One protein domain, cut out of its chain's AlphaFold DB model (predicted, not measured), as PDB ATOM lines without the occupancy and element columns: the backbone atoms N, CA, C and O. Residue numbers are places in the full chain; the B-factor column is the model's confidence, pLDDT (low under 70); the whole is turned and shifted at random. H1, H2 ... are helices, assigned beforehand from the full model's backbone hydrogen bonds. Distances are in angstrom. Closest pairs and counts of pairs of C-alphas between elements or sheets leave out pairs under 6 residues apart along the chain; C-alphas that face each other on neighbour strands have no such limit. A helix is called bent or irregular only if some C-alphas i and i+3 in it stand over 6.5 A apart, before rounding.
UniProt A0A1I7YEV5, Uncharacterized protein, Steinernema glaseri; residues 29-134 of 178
ATOM      1  N   SER A  29     284.141 292.103 289.962       78.50
ATOM      2  CA  SER A  29     285.078 293.152 290.322       78.50
ATOM      3  C   SER A  29     284.327 294.434 290.070       78.50
ATOM      4  O   SER A  29     284.091 294.770 288.908       78.50
ATOM      5  N   VAL A  30     283.918 295.105 291.140       90.94
ATOM      6  CA  VAL A  30     283.162 296.351 291.062       90.94
ATOM      7  C   VAL A  30     283.845 297.344 290.111       90.94
ATOM      8  O   VAL A  30     285.061 297.600 290.170       90.94
ATOM      9  N   SER A  31     283.064 297.879 289.176       94.81
ATOM     10  CA  SER A  31     283.519 298.920 288.258       94.81
ATOM     11  C   SER A  31     283.588 300.280 288.964       94.81
ATOM     12  O   SER A  31     283.066 300.458 290.061       94.81
ATOM     13  N   LEU A  32     284.237 301.273 288.351       95.31
ATOM     14  CA  LEU A  32     284.276 302.624 288.926       95.31
ATOM     15  C   LEU A  32     282.864 303.225 289.078       95.31
ATOM     16  O   LEU A  32     282.610 303.907 290.063       95.31
ATOM     17  N   SER A  33     281.959 302.963 288.133       94.25
ATOM     18  CA  SER A  33     280.580 303.477 288.152       94.25
ATOM     19  C   SER A  33     279.718 302.878 289.264       94.25
ATOM     20  O   SER A  33     278.772 303.515 289.707       94.25
ATOM     21  N   GLU A  34     280.040 301.670 289.725       95.19
ATOM     22  CA  GLU A  34     279.312 300.969 290.794       95.19
ATOM     23  C   GLU A  34     279.967 301.159 292.172       95.19
ATOM     24  O   GLU A  34     279.475 300.654 293.189       95.19
ATOM     25  N   TYR A  35     281.107 301.852 292.215       96.94
ATOM     26  CA  TYR A  35     281.868 302.056 293.434       96.94
ATOM     27  C   TYR A  35     281.263 303.186 294.272       96.94
ATOM     28  O   TYR A  35     281.200 304.337 293.850       96.94
ATOM     29  N   LYS A  36     280.833 302.842 295.483       97.44
ATOM     30  CA  LYS A  36     280.069 303.688 296.405       97.44
ATOM     31  C   LYS A  36     280.944 304.523 297.327       97.44
ATOM     32  O   LYS A  36     280.514 305.561 297.805       97.44
ATOM     33  N   CYS A  37     282.175 304.096 297.603       97.44
ATOM     34  CA  CYS A  37     283.021 304.825 298.545       97.44
ATOM     35  C   CYS A  37     283.424 306.191 297.982       97.44
ATOM     36  O   CYS A  37     284.212 306.248 297.042       97.44
ATOM     37  N   GLY A  38     282.971 307.269 298.615       95.56
ATOM     38  CA  GLY A  38     283.266 308.650 298.234       95.56
ATOM     39  C   GLY A  38     282.056 309.539 298.496       95.56
ATOM     40  O   GLY A  38     280.992 309.055 298.860       95.56
ATOM     41  N   THR A  39     282.215 310.852 298.363       92.94
ATOM     42  CA  THR A  39     281.104 311.813 298.523       92.94
ATOM     43  C   THR A  39     280.723 312.510 297.226       92.94
ATOM     44  O   THR A  39     279.662 313.121 297.147       92.94
ATOM     45  N   ASP A  40     281.609 312.458 296.238       93.38
ATOM     46  CA  ASP A  40     281.540 313.127 294.945       93.38
ATOM     47  C   ASP A  40     282.437 312.368 293.957       93.38
ATOM     48  O   ASP A  40     283.227 311.508 294.345       93.38
ATOM     49  N   GLN A  41     282.349 312.697 292.668       94.56
ATOM     50  CA  GLN A  41     283.053 311.955 291.615       94.56
ATOM     51  C   GLN A  41     284.575 311.901 291.815       94.56
ATOM     52  O   GLN A  41     285.202 310.881 291.517       94.56
ATOM     53  N   ILE A  42     285.182 312.973 292.335       95.56
ATOM     54  CA  ILE A  42     286.634 313.055 292.518       95.56
ATOM     55  C   ILE A  42     287.048 312.179 293.698       95.56
ATOM     56  O   ILE A  42     287.961 311.356 293.569       95.56
ATOM     57  N   THR A  43     286.370 312.314 294.839       95.44
ATOM     58  CA  THR A  43     286.672 311.500 296.023       95.44
ATOM     59  C   THR A  43     286.390 310.019 295.777       95.44
ATOM     60  O   THR A  43     287.200 309.182 296.186       95.44
ATOM     61  N   THR A  44     285.341 309.690 295.017       97.38
ATOM     62  CA  THR A  44     285.046 308.321 294.574       97.38
ATOM     63  C   THR A  44     286.141 307.760 293.677       97.38
ATOM     64  O   THR A  44     286.627 306.652 293.910       97.38
ATOM     65  N   LEU A  45     286.613 308.529 292.691       97.31
ATOM     66  CA  LEU A  45     287.701 308.104 291.811       97.31
ATOM     67  C   LEU A  45     288.995 307.827 292.586       97.31
ATOM     68  O   LEU A  45     289.667 306.821 292.336       97.31
ATOM     69  N   ILE A  46     289.355 308.706 293.521       97.12
ATOM     70  CA  ILE A  46     290.557 308.551 294.349       97.12
ATOM     71  C   ILE A  46     290.431 307.311 295.236       97.12
ATOM     72  O   ILE A  46     291.353 306.489 295.277       97.12
ATOM     73  N   ALA A  47     289.287 307.141 295.904       96.75
ATOM     74  CA  ALA A  47     289.022 305.981 296.745       96.75
ATOM     75  C   ALA A  47     289.073 304.677 295.934       96.75
ATOM     76  O   ALA A  47     289.735 303.726 296.354       96.75
ATOM     77  N   TYR A  48     288.457 304.651 294.747       97.62
ATOM     78  CA  TYR A  48     288.476 303.506 293.837       97.62
ATOM     79  C   TYR A  48     289.894 303.151 293.406       97.62
ATOM     80  O   TYR A  48     290.313 302.003 293.532       97.62
ATOM     81  N   ARG A  49     290.668 304.129 292.920       97.25
ATOM     82  CA  ARG A  49     292.043 303.894 292.456       97.25
ATOM     83  C   ARG A  49     292.944 303.409 293.586       97.25
ATOM     84  O   ARG A  49     293.718 302.478 293.371       97.25
ATOM     85  N   SER A  50     292.825 303.997 294.777       96.25
ATOM     86  CA  SER A  50     293.600 303.580 295.948       96.25
ATOM     87  C   SER A  50     293.273 302.140 296.345       96.25
ATOM     88  O   SER A  50     294.174 301.303 296.401       96.25
ATOM     89  N   ALA A  51     291.988 301.823 296.528       95.06
ATOM     90  CA  ALA A  51     291.545 300.485 296.905       95.06
ATOM     91  C   ALA A  51     291.846 299.445 295.818       95.06
ATOM     92  O   ALA A  51     292.303 298.349 296.123       95.06
ATOM     93  N   LYS A  52     291.681 299.774 294.534       95.00
ATOM     94  CA  LYS A  52     292.012 298.860 293.433       95.00
ATOM     95  C   LYS A  52     293.510 298.572 293.350       95.00
ATOM     96  O   LYS A  52     293.886 297.447 293.029       95.00
ATOM     97  N   ALA A  53     294.360 299.557 293.641       94.75
ATOM     98  CA  ALA A  53     295.811 299.392 293.600       94.75
ATOM     99  C   ALA A  53     296.348 298.547 294.765       94.75
ATOM    100  O   ALA A  53     297.278 297.765 294.573       94.75
ATOM    101  N   THR A  54     295.785 298.690 295.969       93.56
ATOM    102  CA  THR A  54     296.314 298.022 297.170       93.56
ATOM    103  C   THR A  54     295.487 296.821 297.617       93.56
ATOM    104  O   THR A  54     296.063 295.878 298.145       93.56
ATOM    105  N   CYS A  55     294.182 296.805 297.351       93.25
ATOM    106  CA  CYS A  55     293.188 295.856 297.864       93.25
ATOM    107  C   CYS A  55     292.348 295.191 296.755       93.25
ATOM    108  O   CYS A  55     291.175 294.896 296.971       93.25
ATOM    109  N   ARG A  56     292.904 294.954 295.556       91.31
ATOM    110  CA  ARG A  56     292.137 294.495 294.374       91.31
ATOM    111  C   ARG A  56     291.195 293.311 294.639       91.31
ATOM    112  O   ARG A  56     290.078 293.319 294.142       91.31
ATOM    113  N   ALA A  57     291.640 292.317 295.410       89.56
ATOM    114  CA  ALA A  57     290.864 291.108 295.714       89.56
ATOM    115  C   ALA A  57     289.661 291.350 296.647       89.56
ATOM    116  O   ALA A  57     288.805 290.487 296.780       89.56
ATOM    117  N   HIS A  58     289.598 292.517 297.285       91.00
ATOM    118  CA  HIS A  58     288.595 292.868 298.288       91.00
ATOM    119  C   HIS A  58     287.760 294.083 297.885       91.00
ATOM    120  O   HIS A  58     287.044 294.640 298.716       91.00
ATOM    121  N   LEU A  59     287.870 294.520 296.630       93.19
ATOM    122  CA  LEU A  59     287.227 295.740 296.154       93.19
ATOM    123  C   LEU A  59     285.707 295.691 296.365       93.19
ATOM    124  O   LEU A  59     285.123 296.668 296.829       93.19
ATOM    125  N   ASP A  60     285.103 294.529 296.138       93.81
ATOM    126  CA  ASP A  60     283.677 294.283 296.352       93.81
ATOM    127  C   ASP A  60     283.288 294.357 297.829       93.81
ATOM    128  O   ASP A  60     282.336 295.047 298.186       93.81
ATOM    129  N   SER A  61     284.048 293.709 298.714       94.44
ATOM    130  CA  SER A  61     283.799 293.754 300.161       94.44
ATOM    131  C   SER A  61     283.965 295.169 300.724       94.44
ATOM    132  O   SER A  61     283.176 295.603 301.560       94.44
ATOM    133  N   ILE A  62     284.959 295.924 300.244       95.75
ATOM    134  CA  ILE A  62     285.131 297.342 300.588       95.75
ATOM    135  C   ILE A  62     283.910 298.141 300.117       95.75
ATOM    136  O   ILE A  62     283.366 298.935 300.885       95.75
ATOM    137  N   ASN A  63     283.447 297.895 298.889       97.38
ATOM    138  CA  ASN A  63     282.284 298.572 298.330       97.38
ATOM    139  C   ASN A  63     280.998 298.289 299.121       97.38
ATOM    140  O   ASN A  63     280.208 299.199 299.373       97.38
ATOM    141  N   GLN A  64     280.813 297.045 299.567       97.00
ATOM    142  CA  GLN A  64     279.710 296.654 300.448       97.00
ATOM    143  C   GLN A  64     279.762 297.408 301.782       97.00
ATOM    144  O   GLN A  64     278.737 297.925 302.225       97.00
ATOM    145  N   CYS A  65     280.946 297.544 302.393       98.12
ATOM    146  CA  CYS A  65     281.108 298.347 303.607       98.12
ATOM    147  C   CYS A  65     280.702 299.812 303.390       98.12
ATOM    148  O   CYS A  65     280.062 300.395 304.262       98.12
ATOM    149  N   CYS A  66     281.053 300.402 302.246       98.44
ATOM    150  CA  CYS A  66     280.672 301.775 301.916       98.44
ATOM    151  C   CYS A  66     279.162 301.916 301.717       98.44
ATOM    152  O   CYS A  66     278.556 302.783 302.333       98.44
ATOM    153  N   GLY A  67     278.528 300.998 300.981       98.12
ATOM    154  CA  GLY A  67     277.071 301.009 300.831       98.12
ATOM    155  C   GLY A  67     276.323 300.887 302.163       98.12
ATOM    156  O   GLY A  67     275.333 301.581 302.377       98.12
ATOM    157  N   ALA A  68     276.812 300.051 303.084       98.56
ATOM    158  CA  ALA A  68     276.237 299.942 304.425       98.56
ATOM    159  C   ALA A  68     276.452 301.213 305.273       98.56
ATOM    160  O   ALA A  68     275.604 301.561 306.094       98.56
ATOM    161  N   HIS A  69     277.575 301.914 305.089       98.62
ATOM    162  CA  HIS A  69     277.856 303.184 305.769       98.62
ATOM    163  C   HIS A  69     276.953 304.310 305.266       98.62
ATOM    164  O   HIS A  69     276.359 305.003 306.092       98.62
ATOM    165  N   ASP A  70     276.777 304.420 303.948       98.19
ATOM    166  CA  ASP A  70     275.859 305.380 303.328       98.19
ATOM    167  C   ASP A  70     274.421 305.151 303.806       98.19
ATOM    168  O   ASP A  70     273.738 306.101 304.188       98.19
ATOM    169  N   GLN A  71     273.981 303.889 303.876       97.75
ATOM    170  CA  GLN A  71     272.661 303.558 304.414       97.75
ATOM    171  C   GLN A  71     272.535 303.954 305.888       97.75
ATOM    172  O   GLN A  71     271.583 304.626 306.260       97.75
ATOM    173  N   CYS A  72     273.525 303.627 306.723       98.62
ATOM    174  CA  CYS A  72     273.532 304.024 308.134       98.62
ATOM    175  C   CYS A  72     273.455 305.552 308.309       98.62
ATOM    176  O   CYS A  72     272.816 306.062 309.235       98.62
ATOM    177  N   TYR A  73     274.103 306.296 307.408       98.12
ATOM    178  CA  TYR A  73     273.997 307.747 307.339       98.12
ATOM    179  C   TYR A  73     272.593 308.186 306.929       98.12
ATOM    180  O   TYR A  73     272.038 309.061 307.585       98.12
ATOM    181  N   ASN A  74     271.984 307.589 305.908       96.25
ATOM    182  CA  ASN A  74     270.610 307.901 305.500       96.25
ATOM    183  C   ASN A  74     269.599 307.616 306.624       96.25
ATOM    184  O   ASN A  74     268.749 308.456 306.917       96.25
ATOM    185  N   ASP A  75     269.777 306.510 307.343       96.44
ATOM    186  CA  ASP A  75     268.947 306.117 308.487       96.44
ATOM    187  C   ASP A  75     269.133 307.035 309.702       96.44
ATOM    188  O   ASP A  75     268.347 306.986 310.647       96.44
ATOM    189  N   GLN A  76     270.157 307.896 309.680       97.44
ATOM    190  CA  GLN A  76     270.515 308.793 310.777       97.44
ATOM    191  C   GLN A  76     270.764 308.042 312.098       97.44
ATOM    192  O   GLN A  76     270.490 308.557 313.182       97.44
ATOM    193  N   ALA A  77     271.368 306.851 312.029       97.44
ATOM    194  CA  ALA A  77     271.626 305.983 313.188       97.44
ATOM    195  C   ALA A  77     272.746 306.485 314.134       97.44
ATOM    196  O   ALA A  77     273.188 305.779 315.041       97.44
ATOM    197  N   GLY A  78     273.231 307.713 313.936       97.94
ATOM    198  CA  GLY A  78     274.301 308.334 314.707       97.94
ATOM    199  C   GLY A  78     275.671 308.174 314.051       97.94
ATOM    200  O   GLY A  78     276.212 307.076 313.937       97.94
ATOM    201  N   ARG A  79     276.308 309.302 313.708       98.12
ATOM    202  CA  ARG A  79     277.611 309.335 313.013       98.12
ATOM    203  C   ARG A  79     278.671 308.433 313.647       98.12
ATOM    204  O   ARG A  79     279.288 307.625 312.966       98.12
ATOM    205  N   LYS A  80     278.880 308.555 314.964       98.56
ATOM    206  CA  LYS A  80     279.920 307.793 315.680       98.56
ATOM    207  C   LYS A  80     279.681 306.283 315.593       98.56
ATOM    208  O   LYS A  80     280.651 305.529 315.501       98.56
ATOM    209  N   TYR A  81     278.419 305.862 315.634       98.62
ATOM    210  CA  TYR A  81     278.032 304.468 315.459       98.62
ATOM    211  C   TYR A  81     278.326 304.016 314.026       98.62
ATOM    212  O   TYR A  81     279.116 303.090 313.846       98.62
ATOM    213  N   CYS A  82     277.820 304.737 313.024       98.75
ATOM    214  CA  CYS A  82     278.043 304.422 311.613       98.75
ATOM    215  C   CYS A  82     279.534 304.337 311.253       98.75
ATOM    216  O   CYS A  82     279.973 303.339 310.683       98.75
ATOM    217  N   ASP A  83     280.342 305.320 311.661       98.69
ATOM    218  CA  ASP A  83     281.789 305.334 311.415       98.69
ATOM    219  C   ASP A  83     282.496 304.147 312.080       98.69
ATOM    220  O   ASP A  83     283.427 303.568 311.519       98.69
ATOM    221  N   SER A  84     282.073 303.764 313.287       98.69
ATOM    222  CA  SER A  84     282.675 302.639 314.010       98.69
ATOM    223  C   SER A  84     282.313 301.298 313.371       98.69
ATOM    224  O   SER A  84     283.187 300.440 313.224       98.69
ATOM    225  N   THR A  85     281.061 301.138 312.936       98.62
ATOM    226  CA  THR A  85     280.582 299.963 312.200       98.62
ATOM    227  C   THR A  85     281.298 299.830 310.859       98.62
ATOM    228  O   THR A  85     281.815 298.755 310.551       98.62
ATOM    229  N   PHE A  86     281.449 300.929 310.117       98.62
ATOM    230  CA  PHE A  86     282.227 300.972 308.878       98.62
ATOM    231  C   PHE A  86     283.684 300.548 309.094       98.62
ATOM    232  O   PHE A  86     284.180 299.645 308.421       98.62
ATOM    233  N   CYS A  87     284.362 301.127 310.090       98.25
ATOM    234  CA  CYS A  87     285.731 300.740 310.434       98.25
ATOM    235  C   CYS A  87     285.845 299.251 310.800       98.25
ATOM    236  O   CYS A  87     286.831 298.601 310.451       98.25
ATOM    237  N   SER A  88     284.851 298.697 311.505       97.50
ATOM    238  CA  SER A  88     284.830 297.268 311.819       97.50
ATOM    239  C   SER A  88     284.595 296.405 310.580       97.50
ATOM    240  O   SER A  88     285.171 295.323 310.507       97.50
ATOM    241  N   CYS A  89     283.766 296.857 309.638       97.62
ATOM    242  CA  CYS A  89     283.538 296.177 308.365       97.62
ATOM    243  C   CYS A  89     284.843 296.091 307.566       97.62
ATOM    244  O   CYS A  89     285.293 294.996 307.242       97.62
ATOM    245  N   LEU A  90     285.530 297.226 307.381       96.06
ATOM    246  CA  LEU A  90     286.815 297.277 306.681       96.06
ATOM    247  C   LEU A  90     287.879 296.374 307.316       96.06
ATOM    248  O   LEU A  90     288.625 295.708 306.606       96.06
ATOM    249  N   ARG A  91     287.955 296.320 308.651       93.56
ATOM    250  CA  ARG A  91     288.936 295.467 309.337       93.56
ATOM    251  C   ARG A  91     288.741 293.986 308.998       93.56
ATOM    252  O   ARG A  91     289.721 293.334 308.645       93.56
ATOM    253  N   LYS A  92     287.496 293.498 309.041       91.38
ATOM    254  CA  LYS A  92     287.141 292.098 308.737       91.38
ATOM    255  C   LYS A  92     287.492 291.705 307.301       91.38
ATOM    256  O   LYS A  92     287.890 290.577 307.050       91.38
ATOM    257  N   THR A  93     287.428 292.658 306.373       84.75
ATOM    258  CA  THR A  93     287.808 292.461 304.969       84.75
ATOM    259  C   THR A  93     289.299 292.132 304.775       84.75
ATOM    260  O   THR A  93     289.674 291.617 303.728       84.75
ATOM    261  N   THR A  94     290.166 292.410 305.760       71.38
ATOM    262  CA  THR A  94     291.637 292.333 305.610       71.38
ATOM    263  C   THR A  94     292.352 291.423 306.593       71.38
ATOM    264  O   THR A  94     293.575 291.516 306.707       71.38
ATOM    265  N   GLU A  95     291.640 290.529 307.279       61.50
ATOM    266  CA  GLU A  95     292.236 289.674 308.319       61.50
ATOM    267  C   GLU A  95     293.377 288.757 307.807       61.50
ATOM    268  O   GLU A  95     294.063 288.143 308.617       61.50
ATOM    269  N   THR A  96     293.680 288.734 306.497       57.97
ATOM    270  CA  THR A  96     294.777 287.949 305.896       57.97
ATOM    271  C   THR A  96     295.637 288.659 304.825       57.97
ATOM    272  O   THR A  96     296.418 287.989 304.149       57.97
ATOM    273  N   TYR A  97     295.549 289.987 304.624       68.12
ATOM    274  CA  TYR A  97     296.166 290.652 303.449       68.12
ATOM    275  C   TYR A  97     297.392 291.543 303.749       68.12
ATOM    276  O   TYR A  97     297.644 291.926 304.891       68.12
ATOM    277  N   ASN A  98     298.145 291.901 302.695       84.88
ATOM    278  CA  ASN A  98     299.362 292.721 302.740       84.88
ATOM    279  C   ASN A  98     299.190 294.095 303.427       84.88
ATOM    280  O   ASN A  98     298.112 294.696 303.441       84.88
ATOM    281  N   GLU A  99     300.303 294.628 303.939       90.62
ATOM    282  CA  GLU A  99     300.354 295.872 304.722       90.62
ATOM    283  C   GLU A  99     299.804 297.101 303.982       90.62
ATOM    284  O   GLU A  99     299.194 297.977 304.598       90.62
ATOM    285  N   LYS A 100     299.979 297.174 302.654       92.81
ATOM    286  CA  LYS A 100     299.508 298.315 301.852       92.81
ATOM    287  C   LYS A 100     297.987 298.395 301.856       92.81
ATOM    288  O   LYS A 100     297.447 299.482 302.046       92.81
ATOM    289  N   CYS A 101     297.299 297.265 301.699       93.88
ATOM    290  CA  CYS A 101     295.843 297.252 301.785       93.88
ATOM    291  C   CYS A 101     295.361 297.631 303.185       93.88
ATOM    292  O   CYS A 101     294.493 298.489 303.330       93.88
ATOM    293  N   GLN A 102     295.974 297.054 304.224       93.38
ATOM    294  CA  GLN A 102     295.633 297.387 305.607       93.38
ATOM    295  C   GLN A 102     295.798 298.889 305.882       93.38
ATOM    296  O   GLN A 102     294.955 299.495 306.543       93.38
ATOM    297  N   SER A 103     296.861 299.504 305.355       94.44
ATOM    298  CA  SER A 103     297.087 300.949 305.436       94.44
ATOM    299  C   SER A 103     295.990 301.741 304.718       94.44
ATOM    300  O   SER A 103     295.406 302.650 305.312       94.44
ATOM    301  N   THR A 104     295.627 301.357 303.488       95.62
ATOM    302  CA  THR A 104     294.500 301.962 302.758       95.62
ATOM    303  C   THR A 104     293.206 301.898 303.572       95.62
ATOM    304  O   THR A 104     292.555 302.925 303.752       95.62
ATOM    305  N   LEU A 105     292.860 300.743 304.146       95.75
ATOM    306  CA  LEU A 105     291.623 300.590 304.917       95.75
ATOM    307  C   LEU A 105     291.632 301.371 306.237       95.75
ATOM    308  O   LEU A 105     290.629 301.990 306.603       95.75
ATOM    309  N   LYS A 106     292.774 301.414 306.936       96.12
ATOM    310  CA  LYS A 106     292.957 302.274 308.119       96.12
ATOM    311  C   LYS A 106     292.752 303.746 307.764       96.12
ATOM    312  O   LYS A 106     292.079 304.463 308.506       96.12
ATOM    313  N   ASN A 107     293.275 304.186 306.620       96.94
ATOM    314  CA  ASN A 107     293.093 305.553 306.141       96.94
ATOM    315  C   ASN A 107     291.631 305.841 305.790       96.94
ATOM    316  O   ASN A 107     291.119 306.870 306.218       96.94
ATOM    317  N   MET A 108     290.926 304.927 305.116       97.50
ATOM    318  CA  MET A 108     289.486 305.075 304.851       97.50
ATOM    319  C   MET A 108     288.685 305.240 306.153       97.50
ATOM    320  O   MET A 108     287.909 306.186 306.287       97.50
ATOM    321  N   CYS A 109     288.940 304.396 307.159       98.38
ATOM    322  CA  CYS A 109     288.339 304.523 308.491       98.38
ATOM    323  C   CYS A 109     288.651 305.880 309.156       98.38
ATOM    324  O   CYS A 109     287.785 306.504 309.773       98.38
ATOM    325  N   ARG A 110     289.891 306.366 309.036       98.25
ATOM    326  CA  ARG A 110     290.292 307.671 309.580       98.25
ATOM    327  C   ARG A 110     289.567 308.824 308.883       98.25
ATOM    328  O   ARG A 110     289.125 309.748 309.564       98.25
ATOM    329  N   MET A 111     289.428 308.762 307.559       97.31
ATOM    330  CA  MET A 111     288.787 309.814 306.769       97.31
ATOM    331  C   MET A 111     287.324 310.015 307.165       97.31
ATOM    332  O   MET A 111     286.927 311.156 307.392       97.31
ATOM    333  N   VAL A 112     286.539 308.946 307.339       97.31
ATOM    334  CA  VAL A 112     285.126 309.098 307.743       97.31
ATOM    335  C   VAL A 112     284.990 309.682 309.151       97.31
ATOM    336  O   VAL A 112     284.165 310.560 309.380       97.31
ATOM    337  N   LYS A 113     285.880 309.322 310.084       98.25
ATOM    338  CA  LYS A 113     285.856 309.876 311.447       98.25
ATOM    339  C   LYS A 113     286.188 311.369 311.486       98.25
ATOM    340  O   LYS A 113     285.569 312.114 312.254       98.25
ATOM    341  N   LEU A 114     287.150 311.803 310.667       97.25
ATOM    342  CA  LEU A 114     287.584 313.201 310.579       97.25
ATOM    343  C   LEU A 114     286.598 314.067 309.785       97.25
ATOM    344  O   LEU A 114     286.215 315.136 310.251       97.25
ATOM    345  N   PHE A 115     286.159 313.598 308.617       96.38
ATOM    346  CA  PHE A 115     285.436 314.410 307.632       96.38
ATOM    347  C   PHE A 115     283.967 314.005 307.439       96.38
ATOM    348  O   PHE A 115     283.221 314.683 306.737       96.38
ATOM    349  N   GLY A 116     283.500 312.945 308.101       96.06
ATOM    350  CA  GLY A 116     282.151 312.398 307.925       96.06
ATOM    351  C   GLY A 116     281.016 313.253 308.489       96.06
ATOM    352  O   GLY A 116     279.858 312.984 308.190       96.06
ATOM    353  N   ALA A 117     281.306 314.304 309.266       97.44
ATOM    354  CA  ALA A 117     280.275 315.166 309.851       97.44
ATOM    355  C   ALA A 117     279.430 315.904 308.799       97.44
ATOM    356  O   ALA A 117     278.219 316.032 308.968       97.44
ATOM    357  N   GLY A 118     280.059 316.383 307.722       96.50
ATOM    358  CA  GLY A 118     279.362 317.042 306.616       96.50
ATOM    359  C   GLY A 118     278.438 316.080 305.860       96.50
ATOM    360  O   GLY A 118     277.235 316.333 305.818       96.50
ATOM    361  N   PRO A 119     278.964 314.969 305.308       96.50
ATOM    362  CA  PRO A 119     278.158 313.964 304.618       96.50
ATOM    363  C   PRO A 119     277.007 313.420 305.474       96.50
ATOM    364  O   PRO A 119     275.877 313.411 305.003       96.50
ATOM    365  N   TYR A 120     277.244 313.117 306.757       97.62
ATOM    366  CA  TYR A 120     276.195 312.652 307.675       97.62
ATOM    367  C   TYR A 120     275.009 313.626 307.772       97.62
ATOM    368  O   TYR A 120     273.849 313.225 307.690       97.62
ATOM    369  N   LYS A 121     275.293 314.930 307.911       96.94
ATOM    370  CA  LYS A 121     274.256 315.973 307.956       96.94
ATOM    371  C   LYS A 121     273.529 316.135 306.618       96.94
ATOM    372  O   LYS A 121     272.356 316.495 306.617       96.94
ATOM    373  N   ARG A 122     274.213 315.924 305.488       95.44
ATOM    374  CA  ARG A 122     273.593 316.003 304.154       95.44
ATOM    375  C   ARG A 122     272.646 314.835 303.902       95.44
ATOM    376  O   ARG A 122     271.550 315.076 303.408       95.44
ATOM    377  N   SER A 123     273.005 313.624 304.323       94.06
ATOM    378  CA  SER A 123     272.128 312.447 304.239       94.06
ATOM    379  C   SER A 123     270.787 312.660 304.952       94.06
ATOM    380  O   SER A 123     269.748 312.266 304.436       94.06
ATOM    381  N   ALA A 124     270.778 313.395 306.071       90.50
ATOM    382  CA  ALA A 124     269.546 313.760 306.777       90.50
ATOM    383  C   ALA A 124     268.590 314.606 305.918       90.50
ATOM    384  O   ALA A 124     267.374 314.478 306.015       90.50
ATOM    385  N   ARG A 125     269.141 315.510 305.098       83.44
ATOM    386  CA  ARG A 125     268.353 316.378 304.214       83.44
ATOM    387  C   ARG A 125     267.778 315.591 303.045       83.44
ATOM    388  O   ARG A 125     266.610 315.770 302.745       83.44
ATOM    389  N   HIS A 126     268.581 314.713 302.446       78.69
ATOM    390  CA  HIS A 126     268.116 313.840 301.370       78.69
ATOM    391  C   HIS A 126     266.957 312.953 301.810       78.69
ATOM    392  O   HIS A 126     265.988 312.854 301.073       78.69
ATOM    393  N   ARG A 127     267.015 312.388 303.023       78.56
ATOM    394  CA  ARG A 127     265.895 311.623 303.578       78.56
ATOM    395  C   ARG A 127     264.623 312.463 303.702       78.56
ATOM    396  O   ARG A 127     263.597 312.051 303.198       78.56
ATOM    397  N   ARG A 128     264.701 313.654 304.308       76.94
ATOM    398  CA  ARG A 128     263.519 314.524 304.459       76.94
ATOM    399  C   ARG A 128     262.896 314.921 303.125       76.94
ATOM    400  O   ARG A 128     261.684 314.987 303.039       76.94
ATOM    401  N   ASN A 129     263.721 315.200 302.119       80.06
ATOM    402  CA  ASN A 129     263.216 315.528 300.792       80.06
ATOM    403  C   ASN A 129     262.574 314.303 300.125       80.06
ATOM    404  O   ASN A 129     261.509 314.442 299.553       80.06
ATOM    405  N   ALA A 130     263.178 313.115 300.250       75.75
ATOM    406  CA  ALA A 130     262.592 311.881 299.724       75.75
ATOM    407  C   ALA A 130     261.247 311.549 300.392       75.75
ATOM    408  O   ALA A 130     260.291 311.232 299.699       75.75
ATOM    409  N   ASP A 131     261.156 311.700 301.719       75.12
ATOM    410  CA  ASP A 131     259.902 311.522 302.460       75.12
ATOM    411  C   ASP A 131     258.824 312.526 301.982       75.12
ATOM    412  O   ASP A 131     257.642 312.199 301.946       75.12
ATOM    413  N   GLN A 132     259.230 313.743 301.597       71.31
ATOM    414  CA  GLN A 132     258.329 314.789 301.106       71.31
ATOM    415  C   GLN A 132     257.873 314.543 299.657       71.31
ATOM    416  O   GLN A 132     256.696 314.718 299.364       71.31
ATOM    417  N   ASP A 133     258.764 314.065 298.783       67.25
ATOM    418  CA  ASP A 133     258.419 313.669 297.411       67.25
ATOM    419  C   ASP A 133     257.410 312.492 297.402       67.25
ATOM    420  O   ASP A 133     256.520 312.439 296.549       67.25
ATOM    421  N   ASP A 134     257.504 311.576 298.376       64.00
ATOM    422  CA  ASP A 134     256.546 310.476 298.566       64.00
ATOM    423  C   ASP A 134     255.185 310.961 299.115       64.00
ATOM    424  O   ASP A 134     254.136 310.422 298.750       64.00
TER     425      ASP A 134
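This is residues 29 to 134 of the 178 residues of an uncharacterized protein of Steinernema glaseri (UniProt A0A1I7YEV5). Four helices, H1 to H4, make an up-and-down bundle in which each runs against the one before it, and a fifth, H5, turns off from the end of H4, passes the last residues of H2 and sticks out as a free end at residues 129 to 134. H2, H3 and H4 run side by side, H1 meets H4 near one end of the bundle, and the unnamed first stretch, residues 29 to 40, comes as close as 4 A to the mean of all C-alphas. The printed part has 106 residues with five named helices, H1 to H5 in chain order, and no named strand; its class is all helix. It is compact, with a radius of gyration of the C-alphas of 13.9 A, and elongated, with spans of 46 by 27 by 19 A.

H1, residues 41 to 54, and H2, residues 56 to 74, are close but not clearly touching; their closest C-alphas, those of Lys 52 and Leu 59, are 6.3 A apart. Their tilt of 37 degrees, opposite ways, is only just steep. H3, residues 79 to 92, forms a helical hairpin with H2: the two touch, closest at the C-alphas of Cys 72 and Cys 82, 5.7 A, at a shallow tilt of 17 degrees. H4, residues 99 to 115, forms a second helical hairpin with H3, at a shallow tilt of 5 degrees, and the two touch, closest at the C-alphas of Cys 87 and Cys 109, 5.0 A. With residues 100 to 104 alone H4 touches residues 50 to 54 of H1, closest at the C-alphas of Thr 54 and Cys 101, 4.7 A. H2 and H4 are near each other. H5, residues 117 to 134, touches H2 with residues 119 to 127 alone, at a steep tilt of 64 degrees, closest at the C-alphas of Asn 74 and Ser 123, 5.0 A. H5 is apart from H1, and H4 and H5 meet only through their link. In H1, H3 and H4 every O i to N i+4 pair is within hydrogen-bond range; in H2 13 of 15 are, and in H5 13 of 14.

H1 begins at C-alpha 41, (283.053, 311.955, 291.615), and measures 20.0 A from first to last C-alpha. H2 measures 27.7 A and is irregular, with C-alphas 57 and 60 7.9 A apart. H3 measures 20.2 A and H4 24.0 A, with C-alpha 99 at (300.354, 295.872, 304.722). H5 measures 26.7 A and ends at C-alpha 134, (256.546, 310.476, 298.566).

The two C-alphas farthest apart, those of Asn 98 and Gln 132, are 46.6 A apart. The printed part has no cut. The links H1 to H2, H2 to H3 and H4 to H5 are tight, and H3 to H4 is short. The mean pLDDT of the printed part is 92.5, with residues 95 to 97 and 133 to 134 under 70.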